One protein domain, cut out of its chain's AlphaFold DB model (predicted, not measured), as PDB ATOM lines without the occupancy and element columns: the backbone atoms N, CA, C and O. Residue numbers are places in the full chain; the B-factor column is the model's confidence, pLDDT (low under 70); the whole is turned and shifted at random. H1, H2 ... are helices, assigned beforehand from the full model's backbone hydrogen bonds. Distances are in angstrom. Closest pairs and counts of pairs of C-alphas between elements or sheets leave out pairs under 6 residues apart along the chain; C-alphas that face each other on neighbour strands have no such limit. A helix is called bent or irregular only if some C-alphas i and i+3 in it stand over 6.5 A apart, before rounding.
ATOM      1  N   ASP A   2     155.719 117.329 127.287       65.12
ATOM      2  CA  ASP A   2     154.295 117.589 127.076       65.12
ATOM      3  C   ASP A   2     154.154 118.861 126.242       65.12
ATOM      4  O   ASP A   2     153.392 118.900 125.282       65.12
ATOM      5  N   HIS A   3     155.033 119.842 126.477       68.62
ATOM      6  CA  HIS A   3     155.178 121.047 125.654       68.62
ATOM      7  C   HIS A   3     155.431 120.758 124.163       68.62
ATOM      8  O   HIS A   3     154.935 121.496 123.314       68.62
ATOM      9  N   PHE A   4     156.153 119.680 123.826       72.12
ATOM     10  CA  PHE A   4     156.395 119.295 122.429       72.12
ATOM     11  C   PHE A   4     155.122 118.756 121.755       72.12
ATOM     12  O   PHE A   4     154.802 119.152 120.634       72.12
ATOM     13  N   LEU A   5     154.353 117.915 122.458       68.00
ATOM     14  CA  LEU A   5     153.055 117.425 121.982       68.00
ATOM     15  C   LEU A   5     152.042 118.566 121.849       68.00
ATOM     16  O   LEU A   5     151.313 118.621 120.862       68.00
ATOM     17  N   PHE A   6     152.042 119.527 122.778       69.81
ATOM     18  CA  PHE A   6     151.201 120.720 122.676       69.81
ATOM     19  C   PHE A   6     151.543 121.568 121.456       69.81
ATOM     20  O   PHE A   6     150.640 121.953 120.716       69.81
ATOM     21  N   PHE A   7     152.829 121.834 121.220       78.12
ATOM     22  CA  PHE A   7     153.252 122.584 120.042       78.12
ATOM     23  C   PHE A   7     152.866 121.855 118.749       78.12
ATOM     24  O   PHE A   7     152.353 122.477 117.821       78.12
ATOM     25  N   SER A   8     153.025 120.528 118.715       76.69
ATOM     26  CA  SER A   8     152.590 119.696 117.591       76.69
ATOM     27  C   SER A   8     151.077 119.790 117.356       76.69
ATOM     28  O   SER A   8     150.652 120.039 116.230       76.69
ATOM     29  N   LEU A   9     150.255 119.681 118.404       75.94
ATOM     30  CA  LEU A   9     148.796 119.795 118.301       75.94
ATOM     31  C   LEU A   9     148.355 121.176 117.807       75.94
ATOM     32  O   LEU A   9     147.511 121.260 116.918       75.94
ATOM     33  N   TRP A  10     148.951 122.250 118.330       81.31
ATOM     34  CA  TRP A  10     148.691 123.613 117.858       81.31
ATOM     35  C   TRP A  10     149.088 123.802 116.395       81.31
ATOM     36  O   TRP A  10     148.337 124.413 115.634       81.31
ATOM     37  N   ALA A  11     150.225 123.237 115.981       82.94
ATOM     38  CA  ALA A  11     150.661 123.264 114.591       82.94
ATOM     39  C   ALA A  11     149.678 122.516 113.677       82.94
ATOM     40  O   ALA A  11     149.266 123.062 112.656       82.94
ATOM     41  N   PHE A  12     149.235 121.313 114.058       81.81
ATOM     42  CA  PHE A  12     148.230 120.550 113.305       81.81
ATOM     43  C   PHE A  12     146.884 121.276 113.225       81.81
ATOM     44  O   PHE A  12     146.274 121.324 112.157       81.81
ATOM     45  N   TYR A  13     146.437 121.868 114.331       83.75
ATOM     46  CA  TYR A  13     145.193 122.628 114.395       83.75
ATOM     47  C   TYR A  13     145.235 123.863 113.487       83.75
ATOM     48  O   TYR A  13     144.336 124.082 112.674       83.75
ATOM     49  N   GLY A  14     146.327 124.631 113.567       85.38
ATOM     50  CA  GLY A  14     146.573 125.777 112.697       85.38
ATOM     51  C   GLY A  14     146.679 125.382 111.224       85.38
ATOM     52  O   GLY A  14     146.135 126.075 110.370       85.38
ATOM     53  N   LEU A  15     147.308 124.242 110.920       84.88
ATOM     54  CA  LEU A  15     147.428 123.725 109.557       84.88
ATOM     55  C   LEU A  15     146.070 123.289 108.994       84.88
ATOM     56  O   LEU A  15     145.766 123.618 107.853       84.88
ATOM     57  N   LEU A  16     145.226 122.620 109.788       80.38
ATOM     58  CA  LEU A  16     143.859 122.246 109.399       80.38
ATOM     59  C   LEU A  16     142.985 123.473 109.124       80.38
ATOM     60  O   LEU A  16     142.336 123.542 108.080       80.38
ATOM     61  N   ILE A  17     142.996 124.458 110.026       83.81
ATOM     62  CA  ILE A  17     142.270 125.719 109.826       83.81
ATOM     63  C   ILE A  17     142.812 126.457 108.605       83.81
ATOM     64  O   ILE A  17     142.033 126.893 107.765       83.81
ATOM     65  N   GLY A  18     144.135 126.562 108.470       84.75
ATOM     66  CA  GLY A  18     144.791 127.181 107.323       84.75
ATOM     67  C   GLY A  18     144.419 126.499 106.009       84.75
ATOM     68  O   GLY A  18     144.115 127.177 105.035       84.75
ATOM     69  N   TRP A  19     144.355 125.168 105.986       81.12
ATOM     70  CA  TRP A  19     143.928 124.403 104.819       81.12
ATOM     71  C   TRP A  19     142.471 124.690 104.449       81.12
ATOM     72  O   TRP A  19     142.168 124.926 103.281       81.12
ATOM     73  N   VAL A  20     141.563 124.727 105.432       80.06
ATOM     74  CA  VAL A  20     140.152 125.078 105.199       80.06
ATOM     75  C   VAL A  20     140.001 126.530 104.745       80.06
ATOM     76  O   VAL A  20     139.253 126.787 103.803       80.06
ATOM     77  N   LEU A  21     140.754 127.465 105.330       82.00
ATOM     78  CA  LEU A  21     140.819 128.853 104.875       82.00
ATOM     79  C   LEU A  21     141.285 128.927 103.418       82.00
ATOM     80  O   LEU A  21     140.625 129.559 102.601       82.00
ATOM     81  N   LEU A  22     142.376 128.245 103.060       79.25
ATOM     82  CA  LEU A  22     142.880 128.206 101.687       79.25
ATOM     83  C   LEU A  22     141.849 127.633 100.713       79.25
ATOM     84  O   LEU A  22     141.693 128.182  99.626       79.25
ATOM     85  N   LEU A  23     141.108 126.588 101.097       74.06
ATOM     86  CA  LEU A  23     140.002 126.063 100.292       74.06
ATOM     87  C   LEU A  23     138.885 127.101 100.111       74.06
ATOM     88  O   LEU A  23     138.367 127.244  99.005       74.06
ATOM     89  N   LEU A  24     138.550 127.858 101.160       74.81
ATOM     90  CA  LEU A  24     137.594 128.971 101.112       74.81
ATOM     91  C   LEU A  24     138.045 130.088 100.160       74.81
ATOM     92  O   LEU A  24     137.236 130.589  99.379       74.81
ATOM     93  N   PHE A  25     139.328 130.460 100.190       76.19
ATOM     94  CA  PHE A  25     139.896 131.477  99.301       76.19
ATOM     95  C   PHE A  25     140.014 130.989  97.851       76.19
ATOM     96  O   PHE A  25     139.716 131.744  96.926       76.19
ATOM     97  N   GLN A  26     140.422 129.735  97.634       69.88
ATOM     98  CA  GLN A  26     140.597 129.163  96.295       69.88
ATOM     99  C   GLN A  26     139.281 128.867  95.582       69.88
ATOM    100  O   GLN A  26     139.238 128.959  94.361       69.88
ATOM    101  N   SER A  27     138.204 128.577  96.315       62.09
ATOM    102  CA  SER A  27     136.894 128.245  95.731       62.09
ATOM    103  C   SER A  27     136.221 129.416  94.986       62.09
ATOM    104  O   SER A  27     135.113 129.265  94.470       62.09
ATOM    105  N   GLY A  28     136.888 130.575  94.884       55.97
ATOM    106  CA  GLY A  28     136.542 131.658  93.957       55.97
ATOM    107  C   GLY A  28     135.136 132.215  94.167       55.97
ATOM    108  O   GLY A  28     134.507 131.903  95.173       55.97
ATOM    109  N   SER A  29     134.629 133.023  93.224       54.12
ATOM    110  CA  SER A  29     133.314 133.706  93.233       54.12
ATOM    111  C   SER A  29     132.084 132.777  93.159       54.12
ATOM    112  O   SER A  29     130.966 133.266  93.036       54.12
ATOM    113  N   GLN A  30     132.271 131.453  93.214       55.22
ATOM    114  CA  GLN A  30     131.212 130.455  92.993       55.22
ATOM    115  C   GLN A  30     130.502 130.001  94.274       55.22
ATOM    116  O   GLN A  30     129.425 129.422  94.210       55.22
ATOM    117  N   ILE A  31     131.072 130.279  95.449       62.16
ATOM    118  CA  ILE A  31     130.382 130.056  96.722       62.16
ATOM    119  C   ILE A  31     129.320 131.147  96.888       62.16
ATOM    120  O   ILE A  31     129.664 132.333  96.917       62.16
ATOM    121  N   GLY A  32     128.052 130.743  97.001       66.69
ATOM    122  CA  GLY A  32     126.954 131.654  97.318       66.69
ATOM    123  C   GLY A  32     127.149 132.327  98.679       66.69
ATOM    124  O   GLY A  32     127.692 131.723  99.608       66.69
ATOM    125  N   ASP A  33     126.675 133.565  98.809       70.94
ATOM    126  CA  ASP A  33     126.896 134.414  99.990       70.94
ATOM    127  C   ASP A  33     126.528 133.721 101.316       70.94
ATOM    128  O   ASP A  33     127.256 133.835 102.304       70.94
ATOM    129  N   MET A  34     125.466 132.907 101.334       78.88
ATOM    130  CA  MET A  34     125.050 132.150 102.524       78.88
ATOM    131  C   MET A  34     126.041 131.055 102.950       78.88
ATOM    132  O   MET A  34     126.253 130.838 104.145       78.88
ATOM    133  N   ALA A  35     126.673 130.366 101.997       82.38
ATOM    134  CA  ALA A  35     127.658 129.329 102.301       82.38
ATOM    135  C   ALA A  35     128.971 129.944 102.811       82.38
ATOM    136  O   ALA A  35     129.586 129.416 103.735       82.38
ATOM    137  N   GLY A  36     129.359 131.111 102.282       81.12
ATOM    138  CA  GLY A  36     130.499 131.877 102.795       81.12
ATOM    139  C   GLY A  36     130.286 132.360 104.234       81.12
ATOM    140  O   GLY A  36     131.176 132.215 105.069       81.12
ATOM    141  N   MET A  37     129.093 132.877 104.548       85.69
ATOM    142  CA  MET A  37     128.723 133.313 105.903       85.69
ATOM    143  C   MET A  37     128.779 132.172 106.928       85.69
ATOM    144  O   MET A  37     129.420 132.287 107.972       85.69
ATOM    145  N   THR A  38     128.150 131.041 106.610       89.06
ATOM    146  CA  THR A  38     128.085 129.875 107.508       89.06
ATOM    147  C   THR A  38     129.445 129.194 107.685       89.06
ATOM    148  O   THR A  38     129.785 128.764 108.793       89.06
ATOM    149  N   ALA A  39     130.275 129.157 106.640       88.38
ATOM    150  CA  ALA A  39     131.654 128.687 106.732       88.38
ATOM    151  C   ALA A  39     132.522 129.608 107.613       88.38
ATOM    152  O   ALA A  39     133.266 129.131 108.466       88.38
ATOM    153  N   ALA A  40     132.385 130.929 107.481       89.31
ATOM    154  CA  ALA A  40     133.109 131.883 108.319       89.31
ATOM    155  C   ALA A  40     132.723 131.782 109.800       89.31
ATOM    156  O   ALA A  40     133.591 131.759 110.673       89.31
ATOM    157  N   MET A  41     131.421 131.666 110.075       91.88
ATOM    158  CA  MET A  41     130.887 131.487 111.424       91.88
ATOM    159  C   MET A  41     131.444 130.222 112.090       91.88
ATOM    160  O   MET A  41     131.930 130.269 113.217       91.88
ATOM    161  N   SER A  42     131.397 129.089 111.389       92.75
ATOM    162  CA  SER A  42     131.840 127.793 111.918       92.75
ATOM    163  C   SER A  42     133.354 127.724 112.125       92.75
ATOM    164  O   SER A  42     133.802 127.249 113.171       92.75
ATOM    165  N   VAL A  43     134.153 128.246 111.189       90.62
ATOM    166  CA  VAL A  43     135.619 128.313 111.327       90.62
ATOM    167  C   VAL A  43     136.021 129.260 112.461       90.62
ATOM    168  O   VAL A  43     136.856 128.900 113.288       90.62
ATOM    169  N   GLY A  44     135.393 130.436 112.564       90.62
ATOM    170  CA  GLY A  44     135.642 131.374 113.663       90.62
ATOM    171  C   GLY A  44     135.278 130.783 115.026       90.62
ATOM    172  O   GLY A  44     136.089 130.806 115.953       90.62
ATOM    173  N   MET A  45     134.089 130.185 115.143       93.88
ATOM    174  CA  MET A  45     133.613 129.588 116.393       93.88
ATOM    175  C   MET A  45     134.492 128.421 116.844       93.88
ATOM    176  O   MET A  45     134.843 128.342 118.019       93.88
ATOM    177  N   THR A  46     134.876 127.532 115.928       92.44
ATOM    178  CA  THR A  46     135.756 126.402 116.255       92.44
ATOM    179  C   THR A  46     137.152 126.866 116.651       92.44
ATOM    180  O   THR A  46     137.668 126.428 117.679       92.44
ATOM    181  N   ALA A  47     137.743 127.810 115.912       90.75
ATOM    182  CA  ALA A  47     139.011 128.432 116.279       90.75
ATOM    183  C   ALA A  47     138.949 129.061 117.680       90.75
ATOM    184  O   ALA A  47     139.811 128.788 118.512       90.75
ATOM    185  N   GLY A  48     137.904 129.834 117.983       91.69
ATOM    186  CA  GLY A  48     137.712 130.438 119.304       91.69
ATOM    187  C   GLY A  48     137.539 129.397 120.410       91.69
ATOM    188  O   GLY A  48     138.215 129.474 121.432       91.69
ATOM    189  N   LEU A  49     136.697 128.383 120.191       93.06
ATOM    190  CA  LEU A  49     136.428 127.338 121.181       93.06
ATOM    191  C   LEU A  49     137.690 126.573 121.569       93.06
ATOM    192  O   LEU A  49     137.981 126.442 122.753       93.06
ATOM    193  N   VAL A  50     138.455 126.082 120.595       90.25
ATOM    194  CA  VAL A  50     139.629 125.246 120.881       90.25
ATOM    195  C   VAL A  50     140.752 126.059 121.506       90.25
ATOM    196  O   VAL A  50     141.376 125.608 122.463       90.25
ATOM    197  N   THR A  51     140.981 127.277 121.022       88.88
ATOM    198  CA  THR A  51     142.017 128.149 121.590       88.88
ATOM    199  C   THR A  51     141.642 128.585 123.008       88.88
ATOM    200  O   THR A  51     142.450 128.444 123.924       88.88
ATOM    201  N   GLY A  52     140.389 128.994 123.230       89.69
ATOM    202  CA  GLY A  52     139.860 129.324 124.554       89.69
ATOM    203  C   GLY A  52     139.887 128.145 125.529       89.69
ATOM    204  O   GLY A  52     140.154 128.352 126.706       89.69
ATOM    205  N   LEU A  53     139.668 126.915 125.055       90.44
ATOM    206  CA  LEU A  53     139.690 125.697 125.870       90.44
ATOM    207  C   LEU A  53     141.110 125.256 126.251       90.44
ATOM    208  O   LEU A  53     141.368 124.907 127.403       90.44
ATOM    209  N   LEU A  54     142.032 125.260 125.287       86.25
ATOM    210  CA  LEU A  54     143.386 124.735 125.465       86.25
ATOM    211  C   LEU A  54     144.237 125.607 126.389       86.25
ATOM    212  O   LEU A  54     145.007 125.084 127.190       86.25
ATOM    213  N   LEU A  55     144.095 126.930 126.312       85.81
ATOM    214  CA  LEU A  55     144.871 127.870 127.127       85.81
ATOM    215  C   LEU A  55     144.775 127.611 128.647       85.81
ATOM    216  O   LEU A  55     145.815 127.410 129.277       85.81
ATOM    217  N   PRO A  56     143.579 127.598 129.265       84.50
ATOM    218  CA  PRO A  56     143.428 127.372 130.702       84.50
ATOM    219  C   PRO A  56     143.718 125.919 131.107       84.50
ATOM    220  O   PRO A  56     144.186 125.689 132.222       84.50
ATOM    221  N   MET A  57     143.500 124.944 130.214       81.31
ATOM    222  CA  MET A  57     143.829 123.540 130.486       81.31
ATOM    223  C   MET A  57     145.337 123.307 130.598       81.31
ATOM    224  O   MET A  57     145.774 122.586 131.489       81.31
ATOM    225  N   VAL A  58     146.127 123.928 129.718       77.19
ATOM    226  CA  VAL A  58     147.569 123.660 129.599       77.19
ATOM    227  C   VAL A  58     148.410 124.608 130.442       77.19
ATOM    228  O   VAL A  58     149.330 124.181 131.129       77.19
ATOM    229  N   PHE A  59     148.108 125.904 130.388       77.38
ATOM    230  CA  PHE A  59     148.918 126.936 131.037       77.38
ATOM    231  C   PHE A  59     148.346 127.379 132.387       77.38
ATOM    232  O   PHE A  59     148.904 128.279 133.010       77.38
ATOM    233  N   HIS A  60     147.222 126.791 132.822       79.50
ATOM    234  CA  HIS A  60     146.501 127.179 134.042       79.50
ATOM    235  C   HIS A  60     146.259 128.695 134.132       79.50
ATOM    236  O   HIS A  60     146.308 129.299 135.204       79.50
ATOM    237  N   LEU A  61     146.013 129.309 132.970       81.88
ATOM    238  CA  LEU A  61     145.797 130.743 132.845       81.88
ATOM    239  C   LEU A  61     144.511 131.163 133.569       81.88
ATOM    240  O   LEU A  61     143.520 130.425 133.553       81.88
ATOM    241  N   PRO A  62     144.485 132.370 134.156       87.69
ATOM    242  CA  PRO A  62     143.270 132.913 134.738       87.69
ATOM    243  C   PRO A  62     142.208 133.133 133.652       87.69
ATOM    244  O   PRO A  62     142.527 133.506 132.520       87.69
ATOM    245  N   PHE A  63     140.936 132.981 134.035       88.88
ATOM    246  CA  PHE A  63     139.772 133.052 133.140       88.88
ATOM    247  C   PHE A  63     139.764 134.283 132.220       88.88
ATOM    248  O   PHE A  63     139.405 134.191 131.045       88.88
ATOM    249  N   PHE A  64     140.178 135.440 132.738       90.88
ATOM    250  CA  PHE A  64     140.222 136.679 131.965       90.88
ATOM    251  C   PHE A  64     141.217 136.600 130.798       90.88
ATOM    252  O   PHE A  64     140.877 136.954 129.672       90.88
ATOM    253  N   VAL A  65     142.425 136.081 131.044       90.06
ATOM    254  CA  VAL A  65     143.488 136.002 130.030       90.06
ATOM    255  C   VAL A  65     143.154 134.948 128.979       90.06
ATOM    256  O   VAL A  65     143.302 135.209 127.788       90.06
ATOM    257  N   SER A  66     142.636 133.786 129.394       89.25
ATOM    258  CA  SER A  66     142.193 132.749 128.454       89.25
ATOM    259  C   SER A  66     141.041 133.223 127.569       89.25
ATOM    260  O   SER A  66     141.035 132.945 126.373       89.25
ATOM    261  N   THR A  67     140.095 133.978 128.134       92.75
ATOM    262  CA  THR A  67     138.961 134.529 127.382       92.75
ATOM    263  C   THR A  67     139.424 135.586 126.388       92.75
ATOM    264  O   THR A  67     139.069 135.506 125.217       92.75
ATOM    265  N   ALA A  68     140.259 136.537 126.817       94.25
ATOM    266  CA  ALA A  68     140.778 137.587 125.942       94.25
ATOM    267  C   ALA A  68     141.588 137.009 124.771       94.25
ATOM    268  O   ALA A  68     141.403 137.419 123.624       94.25
ATOM    269  N   ALA A  69     142.437 136.014 125.039       91.88
ATOM    270  CA  ALA A  69     143.214 135.341 124.006       91.88
ATOM    271  C   ALA A  69     142.332 134.504 123.061       91.88
ATOM    272  O   ALA A  69     142.479 134.613 121.844       91.88
ATOM    273  N   GLY A  70     141.380 133.727 123.590       91.00
ATOM    274  CA  GLY A  70     140.440 132.950 122.774       91.00
ATOM    275  C   GLY A  70     139.551 133.834 121.895       91.00
ATOM    276  O   GLY A  70     139.349 133.539 120.719       91.00
ATOM    277  N   MET A  71     139.076 134.960 122.432       94.75
ATOM    278  CA  MET A  71     138.330 135.979 121.688       94.75
ATOM    279  C   MET A  71     139.177 136.604 120.579       94.75
ATOM    280  O   MET A  71     138.724 136.690 119.440       94.75
ATOM    281  N   GLY A  72     140.411 137.011 120.885       93.75
ATOM    282  CA  GLY A  72     141.310 137.623 119.908       93.75
ATOM    283  C   GLY A  72     141.659 136.676 118.761       93.75
ATOM    284  O   GLY A  72     141.530 137.046 117.594       93.75
ATOM    285  N   ILE A  73     142.043 135.436 119.079       92.12
ATOM    286  CA  ILE A  73     142.428 134.441 118.070       92.12
ATOM    287  C   ILE A  73     141.200 133.976 117.280       92.12
ATOM    288  O   ILE A  73     141.214 134.022 116.052       92.12
ATOM    289  N   GLY A  74     140.118 133.578 117.956       90.88
ATOM    290  CA  GLY A  74     138.885 133.132 117.304       90.88
ATOM    291  C   GLY A  74     138.252 134.217 116.437       90.88
ATOM    292  O   GLY A  74     137.879 133.960 115.294       90.88
ATOM    293  N   GLY A  75     138.184 135.448 116.949       92.12
ATOM    294  CA  GLY A  75     137.692 136.605 116.206       92.12
ATOM    295  C   GLY A  75     138.571 136.937 115.000       92.12
ATOM    296  O   GLY A  75     138.044 137.156 113.912       92.12
ATOM    297  N   GLY A  76     139.899 136.928 115.151       92.56
ATOM    298  CA  GLY A  76     140.829 137.182 114.045       92.56
ATOM    299  C   GLY A  76     140.730 136.133 112.934       92.56
ATOM    300  O   GLY A  76     140.628 136.479 111.758       92.56
ATOM    301  N   VAL A  77     140.670 134.850 113.301       90.31
ATOM    302  CA  VAL A  77     140.465 133.753 112.342       90.31
ATOM    303  C   VAL A  77     139.098 133.870 111.658       90.31
ATOM    304  O   VAL A  77     139.012 133.731 110.439       90.31
ATOM    305  N   GLY A  78     138.040 134.177 112.416       89.50
ATOM    306  CA  GLY A  78     136.691 134.381 111.886       89.50
ATOM    307  C   GLY A  78     136.582 135.575 110.935       89.50
ATOM    308  O   GLY A  78     135.895 135.483 109.920       89.50
ATOM    309  N   TRP A  79     137.309 136.664 111.201       89.88
ATOM    310  CA  TRP A  79     137.413 137.805 110.289       89.88
ATOM    311  C   TRP A  79     138.033 137.376 108.958       89.88
ATOM    312  O   TRP A  79     137.453 137.624 107.901       89.88
ATOM    313  N   ILE A  80     139.196 136.714 109.000       90.06
ATOM    314  CA  ILE A  80     139.909 136.275 107.791       90.06
ATOM    315  C   ILE A  80     139.036 135.300 106.986       90.06
ATOM    316  O   ILE A  80     138.909 135.455 105.773       90.06
ATOM    317  N   ALA A  81     138.375 134.347 107.652       86.00
ATOM    318  CA  ALA A  81     137.453 133.405 107.012       86.00
ATOM    319  C   ALA A  81     136.241 134.106 106.371       86.00
ATOM    320  O   ALA A  81     135.786 133.725 105.291       86.00
ATOM    321  N   GLY A  82     135.726 135.146 107.031       83.38
ATOM    322  CA  GLY A  82     134.549 135.907 106.618       83.38
ATOM    323  C   GLY A  82     134.736 136.775 105.388       83.38
ATOM    324  O   GLY A  82     133.737 137.138 104.769       83.38
ATOM    325  N   TRP A  83     135.981 137.040 104.977       83.81
ATOM    326  CA  TRP A  83     136.286 137.870 103.809       83.81
ATOM    327  C   TRP A  83     135.525 137.430 102.553       83.81
ATOM    328  O   TRP A  83     135.102 138.253 101.744       83.81
ATOM    329  N   ARG A  84     135.297 136.120 102.403       74.12
ATOM    330  CA  ARG A  84     134.622 135.561 101.231       74.12
ATOM    331  C   ARG A  84     133.097 135.710 101.253       74.12
ATOM    332  O   ARG A  84     132.510 135.795 100.178       74.12
ATOM    333  N   GLY A  85     132.470 135.766 102.431       75.81
ATOM    334  CA  GLY A  85     131.021 135.952 102.614       75.81
ATOM    335  C   GLY A  85     130.579 137.421 102.633       75.81
ATOM    336  O   GLY A  85     129.477 137.728 103.091       75.81
ATOM    337  N   GLY A  86     131.454 138.336 102.207       84.31
ATOM    338  CA  GLY A  86     131.208 139.773 102.237       84.31
ATOM    339  C   GLY A  86     131.191 140.356 103.658       84.31
ATOM    340  O   GLY A  86     131.562 139.687 104.625       84.31
ATOM    341  N   PRO A  87     130.747 141.613 103.823       84.50
ATOM    342  CA  PRO A  87     130.771 142.300 105.117       84.50
ATOM    343  C   PRO A  87     129.914 141.603 106.185       84.50
ATOM    344  O   PRO A  87     130.300 141.563 107.353       84.50
ATOM    345  N   ALA A  88     128.791 140.992 105.789       85.44
ATOM    346  CA  ALA A  88     127.965 140.198 106.696       85.44
ATOM    347  C   ALA A  88     128.686 138.920 107.164       85.44
ATOM    348  O   ALA A  88     128.608 138.581 108.344       85.44
ATOM    349  N   GLY A  89     129.443 138.255 106.284       87.06
ATOM    350  CA  GLY A  89     130.268 137.097 106.637       87.06
ATOM    351  C   GLY A  89     131.417 137.442 107.584       87.06
ATOM    352  O   GLY A  89     131.641 136.714 108.548       87.06
ATOM    353  N   ILE A  90     132.096 138.576 107.371       89.94
ATOM    354  CA  ILE A  90     133.136 139.082 108.287       89.94
ATOM    355  C   ILE A  90     132.548 139.323 109.676       89.94
ATOM    356  O   ILE A  90     133.106 138.857 110.669       89.94
ATOM    357  N   LEU A  91     131.404 140.010 109.751       92.50
ATOM    358  CA  LEU A  91     130.763 140.315 111.025       92.50
ATOM    359  C   LEU A  91     130.306 139.039 111.748       92.50
ATOM    360  O   LEU A  91     130.564 138.890 112.941       92.50
ATOM    361  N   GLN A  92     129.680 138.099 111.034       91.31
ATOM    362  CA  GLN A  92     129.256 136.820 111.610       91.31
ATOM    363  C   GLN A  92     130.442 135.968 112.067       91.31
ATOM    364  O   GLN A  92     130.400 135.422 113.166       91.31
ATOM    365  N   GLY A  93     131.508 135.887 111.270       90.44
ATOM    366  CA  GLY A  93     132.725 135.159 111.624       90.44
ATOM    367  C   GLY A  93     133.424 135.750 112.847       90.44
ATOM    368  O   GLY A  93     133.770 135.018 113.772       90.44
ATOM    369  N   TRP A  94     133.583 137.076 112.892       93.19
ATOM    370  CA  TRP A  94     134.203 137.768 114.022       93.19
ATOM    371  C   TRP A  94     133.396 137.590 115.314       93.19
ATOM    372  O   TRP A  94     133.943 137.138 116.321       93.19
ATOM    373  N   LEU A  95     132.084 137.858 115.280       94.06
ATOM    374  CA  LEU A  95     131.203 137.699 116.442       94.06
ATOM    375  C   LEU A  95     131.144 136.244 116.923       94.06
ATOM    376  O   LEU A  95     131.220 135.991 118.125       94.06
ATOM    377  N   ALA A  96     131.060 135.281 116.002       94.62
ATOM    378  CA  ALA A  96     131.059 133.864 116.351       94.62
ATOM    379  C   ALA A  96     132.390 133.415 116.963       94.62
ATOM    380  O   ALA A  96     132.393 132.636 117.913       94.62
ATOM    381  N   GLY A  97     133.514 133.942 116.475       93.06
ATOM    382  CA  GLY A  97     134.831 133.704 117.060       93.06
ATOM    383  C   GLY A  97     134.968 134.265 118.474       93.06
ATOM    384  O   GLY A  97     135.464 133.570 119.362       93.06
ATOM    385  N   LEU A  98     134.454 135.475 118.719       95.38
ATOM    386  CA  LEU A  98     134.393 136.065 120.058       95.38
ATOM    387  C   LEU A  98     133.539 135.216 121.014       95.38
ATOM    388  O   LEU A  98     133.971 134.906 122.127       95.38
ATOM    389  N   MET A  99     132.346 134.801 120.576       95.31
ATOM    390  CA  MET A  99     131.461 133.946 121.375       95.31
ATOM    391  C   MET A  99     132.079 132.570 121.646       95.31
ATOM    392  O   MET A  99     132.043 132.091 122.781       95.31
ATOM    393  N   GLY A 100     132.700 131.958 120.634       92.62
ATOM    394  CA  GLY A 100     133.404 130.685 120.765       92.62
ATOM    395  C   GLY A 100     134.570 130.766 121.750       92.62
ATOM    396  O   GLY A 100     134.707 129.894 122.603       92.62
ATOM    397  N   GLY A 101     135.361 131.842 121.698       91.94
ATOM    398  CA  GLY A 101     136.465 132.091 122.631       91.94
ATOM    399  C   GLY A 101     136.022 132.157 124.091       91.94
ATOM    400  O   GLY A 101     136.622 131.517 124.956       91.94
ATOM    401  N   MET A 102     134.929 132.876 124.358       93.94
ATOM    402  CA  MET A 102     134.357 132.984 125.701       93.94
ATOM    403  C   MET A 102     133.831 131.638 126.213       93.94
ATOM    404  O   MET A 102     134.141 131.241 127.337       93.94
ATOM    405  N   MET A 103     133.068 130.914 125.390       94.06
ATOM    406  CA  MET A 103     132.547 129.597 125.766       94.06
ATOM    407  C   MET A 103     133.671 128.572 125.978       94.06
ATOM    408  O   MET A 103     133.606 127.782 126.919       94.06
ATOM    409  N   GLY A 104     134.727 128.610 125.162       91.50
ATOM    410  CA  GLY A 104     135.879 127.714 125.283       91.50
ATOM    411  C   GLY A 104     136.637 127.923 126.592       91.50
ATOM    412  O   GLY A 104     136.899 126.965 127.317       91.50
ATOM    413  N   ALA A 105     136.914 129.181 126.945       92.00
ATOM    414  CA  ALA A 105     137.570 129.526 128.207       92.00
ATOM    415  C   ALA A 105     136.740 129.115 129.430       92.00
ATOM    416  O   ALA A 105     137.284 128.598 130.406       92.00
ATOM    417  N   MET A 106     135.418 129.290 129.363       92.50
ATOM    418  CA  MET A 106     134.509 128.859 130.423       92.50
ATOM    419  C   MET A 106     134.553 127.338 130.621       92.50
ATOM    420  O   MET A 106     134.682 126.878 131.756       92.50
ATOM    421  N   LEU A 107     134.528 126.556 129.534       90.81
ATOM    422  CA  LEU A 107     134.664 125.096 129.595       90.81
ATOM    423  C   LEU A 107     136.025 124.661 130.151       90.81
ATOM    424  O   LEU A 107     136.096 123.716 130.933       90.81
ATOM    425  N   GLY A 108     137.099 125.357 129.783       87.12
ATOM    426  CA  GLY A 108     138.449 125.005 130.215       87.12
ATOM    427  C   GLY A 108     138.708 125.240 131.707       87.12
ATOM    428  O   GLY A 108     139.435 124.466 132.326       87.12
ATOM    429  N   VAL A 109     138.096 126.270 132.302       87.44
ATOM    430  CA  VAL A 109     138.272 126.606 133.730       87.44
ATOM    431  C   VAL A 109     137.287 125.859 134.635       87.44
ATOM    432  O   VAL A 109     137.646 125.490 135.751       87.44
ATOM    433  N   MET A 110     136.047 125.635 134.187       87.81
ATOM    434  CA  MET A 110     135.006 125.034 135.034       87.81
ATOM    435  C   MET A 110     135.098 123.512 135.161       87.81
ATOM    436  O   MET A 110     134.563 122.946 136.116       87.81
ATOM    437  N   VAL A 111     135.728 122.828 134.207       86.00
ATOM    438  CA  VAL A 111     135.726 121.363 134.185       86.00
ATOM    439  C   VAL A 111     136.811 120.814 135.112       86.00
ATOM    440  O   VAL A 111     137.962 121.254 135.030       86.00
ATOM    441  N   PRO A 112     136.487 119.839 135.987       82.75
ATOM    442  CA  PRO A 112     137.472 119.233 136.871       82.75
ATOM    443  C   PRO A 112     138.606 118.542 136.093       82.75
ATOM    444  O   PRO A 112     138.329 117.900 135.075       82.75
ATOM    445  N   PRO A 113     139.853 118.563 136.600       79.06
ATOM    446  CA  PRO A 113     141.018 117.969 135.929       79.06
ATOM    447  C   PRO A 113     140.839 116.495 135.554       79.06
ATOM    448  O   PRO A 113     141.276 116.070 134.490       79.06
ATOM    449  N   ALA A 114     140.122 115.728 136.383       81.38
ATOM    450  CA  ALA A 114     139.827 114.315 136.135       81.38
ATOM    451  C   ALA A 114     139.100 114.067 134.798       81.38
ATOM    452  O   ALA A 114     139.239 113.001 134.203       81.38
ATOM    453  N   TYR A 115     138.348 115.056 134.305       83.56
ATOM    454  CA  TYR A 115     137.600 114.966 133.054       83.56
ATOM    455  C   TYR A 115     138.260 115.717 131.890       83.56
ATOM    456  O   TYR A 115     137.718 115.693 130.786       83.56
ATOM    457  N   HIS A 116     139.423 116.355 132.086       82.50
ATOM    458  CA  HIS A 116     140.104 117.127 131.031       82.50
ATOM    459  C   HIS A 116     140.446 116.265 129.816       82.50
ATOM    460  O   HIS A 116     140.167 116.661 128.686       82.50
ATOM    461  N   SER A 117     140.959 115.055 130.038       81.06
ATOM    462  CA  SER A 117     141.297 114.116 128.960       81.06
ATOM    463  C   SER A 117     140.068 113.691 128.146       81.06
ATOM    464  O   SER A 117     140.117 113.600 126.917       81.06
ATOM    465  N   SER A 118     138.932 113.464 128.807       84.75
ATOM    466  CA  SER A 118     137.668 113.113 128.151       84.75
ATOM    467  C   SER A 118     137.058 114.291 127.400       84.75
ATOM    468  O   SER A 118     136.611 114.116 126.267       84.75
ATOM    469  N   LEU A 119     137.097 115.494 127.981       86.31
ATOM    470  CA  LEU A 119     136.618 116.704 127.322       86.31
ATOM    471  C   LEU A 119     137.445 117.014 126.076       86.31
ATOM    472  O   LEU A 119     136.874 117.264 125.018       86.31
ATOM    473  N   PHE A 120     138.773 116.939 126.171       84.38
ATOM    474  CA  PHE A 120     139.663 117.167 125.034       84.38
ATOM    475  C   PHE A 120     139.361 116.209 123.871       84.38
ATOM    476  O   PHE A 120     139.220 116.648 122.729       84.38
ATOM    477  N   ARG A 121     139.161 114.915 124.158       84.06
ATOM    478  CA  ARG A 121     138.750 113.928 123.143       84.06
ATOM    479  C   ARG A 121     137.407 114.278 122.507       84.06
ATOM    480  O   ARG A 121     137.299 114.264 121.283       84.06
ATOM    481  N   LEU A 122     136.404 114.627 123.314       86.94
ATOM    482  CA  LEU A 122     135.087 115.021 122.813       86.94
ATOM    483  C   LEU A 122     135.174 116.256 121.904       86.94
ATOM    484  O   LEU A 122     134.585 116.271 120.826       86.94
ATOM    485  N   MET A 123     135.936 117.270 122.315       87.06
ATOM    486  CA  MET A 123     136.100 118.509 121.556       87.06
ATOM    487  C   MET A 123     136.853 118.296 120.246       87.06
ATOM    488  O   MET A 123     136.460 118.877 119.241       87.06
ATOM    489  N   ASN A 124     137.860 117.419 120.208       84.62
ATOM    490  CA  ASN A 124     138.533 117.067 118.955       84.62
ATOM    491  C   ASN A 124     137.600 116.356 117.968       84.62
ATOM    492  O   ASN A 124     137.631 116.657 116.775       84.62
ATOM    493  N   VAL A 125     136.746 115.446 118.451       86.12
ATOM    494  CA  VAL A 125     135.743 114.777 117.606       86.12
ATOM    495  C   VAL A 125     134.739 115.794 117.059       86.12
ATOM    496  O   VAL A 125     134.454 115.789 115.861       86.12
ATOM    497  N   LEU A 126     134.242 116.702 117.906       89.19
ATOM    498  CA  LEU A 126     133.342 117.779 117.482       89.19
ATOM    499  C   LEU A 126     134.005 118.702 116.459       89.19
ATOM    500  O   LEU A 126     133.401 119.017 115.437       89.19
ATOM    501  N   PHE A 127     135.252 119.100 116.708       87.31
ATOM    502  CA  PHE A 127     136.022 119.953 115.812       87.31
ATOM    503  C   PHE A 127     136.164 119.328 114.424       87.31
ATOM    504  O   PHE A 127     135.828 119.953 113.419       87.31
ATOM    505  N   ALA A 128     136.585 118.066 114.368       85.75
ATOM    506  CA  ALA A 128     136.674 117.320 113.123       85.75
ATOM    507  C   ALA A 128     135.321 117.204 112.413       85.75
ATOM    508  O   ALA A 128     135.251 117.398 111.200       85.75
ATOM    509  N   GLY A 129     134.243 116.941 113.156       87.56
ATOM    510  CA  GLY A 129     132.886 116.903 112.617       87.56
ATOM    511  C   GLY A 129     132.477 118.226 111.966       87.56
ATOM    512  O   GLY A 129     131.988 118.230 110.838       87.56
ATOM    513  N   VAL A 130     132.737 119.357 112.629       89.69
ATOM    514  CA  VAL A 130     132.437 120.688 112.077       89.69
ATOM    515  C   VAL A 130     133.281 120.970 110.837       89.69
ATOM    516  O   VAL A 130     132.729 121.386 109.821       89.69
ATOM    517  N   LEU A 131     134.586 120.691 110.860       85.69
ATOM    518  CA  LEU A 131     135.440 120.867 109.682       85.69
ATOM    519  C   LEU A 131     134.976 120.020 108.487       85.69
ATOM    520  O   LEU A 131     134.990 120.495 107.352       85.69
ATOM    521  N   LEU A 132     134.531 118.783 108.729       86.06
ATOM    522  CA  LEU A 132     133.953 117.911 107.703       86.06
ATOM    523  C   LEU A 132     132.658 118.482 107.122       86.06
ATOM    524  O   LEU A 132     132.476 118.454 105.905       86.06
ATOM    525  N   LEU A 133     131.785 119.030 107.967       87.56
ATOM    526  CA  LEU A 133     130.557 119.691 107.525       87.56
ATOM    527  C   LEU A 133     130.860 120.934 106.682       87.56
ATOM    528  O   LEU A 133     130.266 121.101 105.622       87.56
ATOM    529  N   VAL A 134     131.820 121.764 107.099       86.44
ATOM    530  CA  VAL A 134     132.256 122.944 106.334       86.44
ATOM    531  C   VAL A 134     132.839 122.535 104.986       86.44
ATOM    532  O   VAL A 134     132.497 123.117 103.958       86.44
ATOM    533  N   PHE A 135     133.667 121.492 104.955       83.62
ATOM    534  CA  PHE A 135     134.213 120.962 103.710       83.62
ATOM    535  C   PHE A 135     133.115 120.451 102.765       83.62
ATOM    536  O   PHE A 135     133.138 120.750 101.571       83.62
ATOM    537  N   GLN A 136     132.129 119.716 103.288       82.94
ATOM    538  CA  GLN A 136     130.979 119.257 102.502       82.94
ATOM    539  C   GLN A 136     130.127 120.422 101.995       82.94
ATOM    540  O   GLN A 136     129.708 120.398 100.840       82.94
ATOM    541  N   LEU A 137     129.915 121.454 102.813       84.81
ATOM    542  CA  LEU A 137     129.179 122.655 102.429       84.81
ATOM    543  C   LEU A 137     129.854 123.370 101.251       84.81
ATOM    544  O   LEU A 137     129.200 123.673 100.255       84.81
ATOM    545  N   ILE A 138     131.172 123.582 101.332       79.69
ATOM    546  CA  ILE A 138     131.947 124.222 100.260       79.69
ATOM    547  C   ILE A 138     131.844 123.400  98.966       79.69
ATOM    548  O   ILE A 138     131.620 123.965  97.898       79.69
ATOM    549  N   ARG A 139     131.937 122.065  99.050       77.44
ATOM    550  CA  ARG A 139     131.798 121.177  97.881       77.44
ATOM    551  C   ARG A 139     130.390 121.144  97.301       77.44
ATOM    552  O   ARG A 139     130.259 121.048  96.088       77.44
ATOM    553  N   GLY A 140     129.361 121.191  98.144       74.94
ATOM    554  CA  GLY A 140     127.966 121.194  97.708       74.94
ATOM    555  C   GLY A 140     127.597 122.453  96.924       74.94
ATOM    556  O   GLY A 140     126.764 122.386  96.027       74.94
ATOM    557  N   CYS A 141     128.244 123.581  97.226       72.19
ATOM    558  CA  CYS A 141     128.046 124.840  96.509       72.19
ATOM    559  C   CYS A 141     129.008 125.047  95.327       72.19
ATOM    560  O   CYS A 141     128.698 125.827  94.430       72.19
ATOM    561  N   ALA A 142     130.169 124.386  95.300       66.81
ATOM    562  CA  ALA A 142     131.122 124.497  94.198       66.81
ATOM    563  C   ALA A 142     130.715 123.580  93.029       66.81
ATOM    564  O   ALA A 142     131.095 122.413  92.966       66.81
ATOM    565  N   GLU A 143     129.963 124.122  92.069       57.72
ATOM    566  CA  GLU A 143     129.366 123.368  90.953       57.72
ATOM    567  C   GLU A 143     130.392 122.781  89.956       57.72
ATOM    568  O   GLU A 143     130.036 121.975  89.095       57.72
ATOM    569  N   LYS A 144     131.689 123.127  90.054       48.59
ATOM    570  CA  LYS A 144     132.685 122.636  89.084       48.59
ATOM    571  C   LYS A 144     134.131 122.464  89.553       48.59
ATOM    572  O   LYS A 144     134.943 122.012  88.744       48.59
ATOM    573  N   ASP A 145     134.489 122.756  90.805       51.12
ATOM    574  CA  ASP A 145     135.901 122.696  91.215       51.12
ATOM    575  C   ASP A 145     136.264 121.398  91.955       51.12
ATOM    576  O   ASP A 145     136.034 121.188  93.148       51.12
ATOM    577  N   ARG A 146     136.819 120.466  91.179       57.16
ATOM    578  CA  ARG A 146     137.150 119.089  91.555       57.16
ATOM    579  C   ARG A 146     138.628 118.978  91.937       57.16
ATOM    580  O   ARG A 146     139.351 118.199  91.323       57.16
ATOM    581  N   ARG A 147     139.108 119.767  92.908       51.25
ATOM    582  CA  ARG A 147     140.559 119.831  93.207       51.25
ATOM    583  C   ARG A 147     141.009 119.378  94.592       51.25
ATOM    584  O   ARG A 147     142.170 119.017  94.751       51.25
ATOM    585  N   GLY A 148     140.104 119.267  95.560       54.97
ATOM    586  CA  GLY A 148     140.377 118.547  96.804       54.97
ATOM    587  C   GLY A 148     139.938 117.093  96.676       54.97
ATOM    588  O   GLY A 148     138.739 116.834  96.591       54.97
ATOM    589  N   SER A 149     140.871 116.135  96.685       67.25
ATOM    590  CA  SER A 149     140.493 114.727  96.852       67.25
ATOM    591  C   SER A 149     139.816 114.589  98.218       67.25
ATOM    592  O   SER A 149     140.502 114.756  99.229       67.25
ATOM    593  N   PRO A 150     138.502 114.297  98.300       71.19
ATOM    594  CA  PRO A 150     137.801 114.226  99.584       71.19
ATOM    595  C   PRO A 150     138.452 113.195 100.502       71.19
ATOM    596  O   PRO A 150     138.561 113.409 101.701       71.19
ATOM    597  N   ILE A 151     138.991 112.135  99.903       75.69
ATOM    598  CA  ILE A 151     139.756 111.091 100.576       75.69
ATOM    599  C   ILE A 151     140.953 111.676 101.331       75.69
ATOM    600  O   ILE A 151     141.179 111.275 102.459       75.69
ATOM    601  N   VAL A 152     141.679 112.654 100.775       77.00
ATOM    602  CA  VAL A 152     142.832 113.271 101.455       77.00
ATOM    603  C   VAL A 152     142.377 114.077 102.668       77.00
ATOM    604  O   VAL A 152     142.988 113.964 103.721       77.00
ATOM    605  N   PHE A 153     141.276 114.828 102.568       79.06
ATOM    606  CA  PHE A 153     140.745 115.568 103.716       79.06
ATOM    607  C   PHE A 153     140.256 114.626 104.823       79.06
ATOM    608  O   PHE A 153     140.635 114.784 105.981       79.06
ATOM    609  N   PHE A 154     139.486 113.596 104.462       82.69
ATOM    610  CA  PHE A 154     139.048 112.561 105.400       82.69
ATOM    611  C   PHE A 154     140.228 111.811 106.025       82.69
ATOM    612  O   PHE A 154     140.196 111.528 107.219       82.69
ATOM    613  N   LEU A 155     141.279 111.521 105.254       83.25
ATOM    614  CA  LEU A 155     142.482 110.851 105.743       83.25
ATOM    615  C   LEU A 155     143.251 111.757 106.706       83.25
ATOM    616  O   LEU A 155     143.610 111.302 107.783       83.25
ATOM    617  N   VAL A 156     143.441 113.041 106.388       81.38
ATOM    618  CA  VAL A 156     144.123 114.001 107.276       81.38
ATOM    619  C   VAL A 156     143.344 114.203 108.578       81.38
ATOM    620  O   VAL A 156     143.933 114.144 109.654       81.38
ATOM    621  N   VAL A 157     142.020 114.385 108.507       81.56
ATOM    622  CA  VAL A 157     141.165 114.519 109.698       81.56
ATOM    623  C   VAL A 157     141.129 113.215 110.503       81.56
ATOM    624  O   VAL A 157     141.224 113.246 111.729       81.56
ATOM    625  N   GLY A 158     141.044 112.062 109.836       80.44
ATOM    626  CA  GLY A 158     141.077 110.745 110.473       80.44
ATOM    627  C   GLY A 158     142.416 110.453 111.149       80.44
ATOM    628  O   GLY A 158     142.442 109.955 112.271       80.44
ATOM    629  N   LEU A 159     143.525 110.833 110.513       80.38
ATOM    630  CA  LEU A 159     144.866 110.747 111.080       80.38
ATOM    631  C   LEU A 159     145.003 111.667 112.298       80.38
ATOM    632  O   LEU A 159     145.519 111.239 113.325       80.38
ATOM    633  N   PHE A 160     144.491 112.897 112.221       79.50
ATOM    634  CA  PHE A 160     144.446 113.817 113.358       79.50
ATOM    635  C   PHE A 160     143.633 113.241 114.532       79.50
ATOM    636  O   PHE A 160     144.073 113.305 115.682       79.50
ATOM    637  N   LEU A 161     142.483 112.614 114.259       80.62
ATOM    638  CA  LEU A 161     141.701 111.916 115.284       80.62
ATOM    639  C   LEU A 161     142.464 110.738 115.887       80.62
ATOM    640  O   LEU A 161     142.474 110.585 117.103       80.62
ATOM    641  N   ALA A 162     143.114 109.923 115.057       78.12
ATOM    642  CA  ALA A 162     143.896 108.789 115.527       78.12
ATOM    643  C   ALA A 162     145.032 109.262 116.442       78.12
ATOM    644  O   ALA A 162     145.135 108.804 117.577       78.12
ATOM    645  N   ILE A 163     145.826 110.243 116.005       73.38
ATOM    646  CA  ILE A 163     146.924 110.804 116.802       73.38
ATOM    647  C   ILE A 163     146.379 111.381 118.116       73.38
ATOM    648  O   ILE A 163     146.854 111.025 119.189       73.38
ATOM    649  N   SER A 164     145.332 112.204 118.070       70.25
ATOM    650  CA  SER A 164     144.760 112.785 119.295       70.25
ATOM    651  C   SER A 164     144.099 111.764 120.231       70.25
ATOM    652  O   SER A 164     143.988 112.024 121.427       70.25
ATOM    653  N   HIS A 165     143.675 110.604 119.723       71.25
ATOM    654  CA  HIS A 165     143.136 109.513 120.533       71.25
ATOM    655  C   HIS A 165     144.237 108.666 121.185       71.25
ATOM    656  O   HIS A 165     144.120 108.316 122.359       71.25
ATOM    657  N   PHE A 166     145.301 108.349 120.438       68.00
ATOM    658  CA  PHE A 166     146.404 107.501 120.905       68.00
ATOM    659  C   PHE A 166     147.398 108.228 121.812       68.00
ATOM    660  O   PHE A 166     148.080 107.569 122.593       68.00
ATOM    661  N   PHE A 167     147.468 109.560 121.748       63.88
ATOM    662  CA  PHE A 167     148.257 110.370 122.673       63.88
ATOM    663  C   PHE A 167     147.342 110.964 123.751       63.88
ATOM    664  O   PHE A 167     146.834 112.075 123.577       63.88
TER     665      PHE A 167
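This is residues 2 to 167 of the 209 residues of an uncharacterized protein of Planifilum fimeticola (UniProt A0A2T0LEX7). What shape do these atoms make? They make a bundle of long helices side by side, H1, H2, H3a, H4 and H5, with H2 in the middle and the bent helix H3 folded back on itself as two arms, H3a and H3b, packed on H2. H4 packs on H2 away from H3a, H5 packs on H4 at the far side from H3, and H1 joins H2, H3a and H4 near its last residues. What is the make-up? The printed part has 166 residues with five named helices in the order H1 to H5 and no named strand, class all helix. How large is it? It is compact, with a radius of gyration of the C-alphas of 15.7 A and spans of 48 by 33 by 21 A.

Where do the first helices run? H1 is residues 2 to 26, 35.6 A long from C-alpha 2 at (154.295, 117.589, 127.076), and H2 is residues 33 to 59, 38.8 A. H2 is neither bent nor irregular, but only just: C-alphas 53 and 56 are 6.3 A apart. What happens in H3? H3, residues 63 to 110, was assigned as one helix by its hydrogen bonds but is bent, C-alphas 84 and 87 being 8.7 A apart. Its arms are H3a, residues 63 to 84, 32.4 A, irregular with C-alphas 81 and 84 6.8 A apart, and H3b, residues 87 to 110, 34.8 A. What follows? H4, residues 113 to 141, 42.1 A, is irregular, C-alphas 114 and 117 being 7.3 A apart, and has a kink of 25 degrees near residue 120. H5, residues 150 to 166, 24.0 A, ends at C-alpha 166 (146.404, 107.501, 120.905).

What touches H2? H3b touches it at C-alphas Gly 48 and Gly 101, the closest, 3.9 A, and H3a at Gly 48 and Gly 74, 3.6 A. H4 touches it, closest C-alphas Ala 39 and Val 134, 5.8 A, at a shallow tilt of 17 degrees, opposite ways. Where is H5? It touches H4, closest C-alphas Ala 128 and Val 157, 6.3 A, and is apart from H2. Are the backbones helical? Every O i to N i+4 pair is within hydrogen-bond range in H1, H3b and H5; the counts are 21 of 23 in H2, 17 of 18 in H3a and 23 of 25 in H4.

How far does it reach? The two C-alphas farthest apart, those of Ala 114 and Lys 144, are 48.3 A apart. Is anything missing or uncertain? The printed part has no cut, and no link is long. The model's pLDDT is under 70 in 21 residues, among them 26 to 32 and 142 to 149.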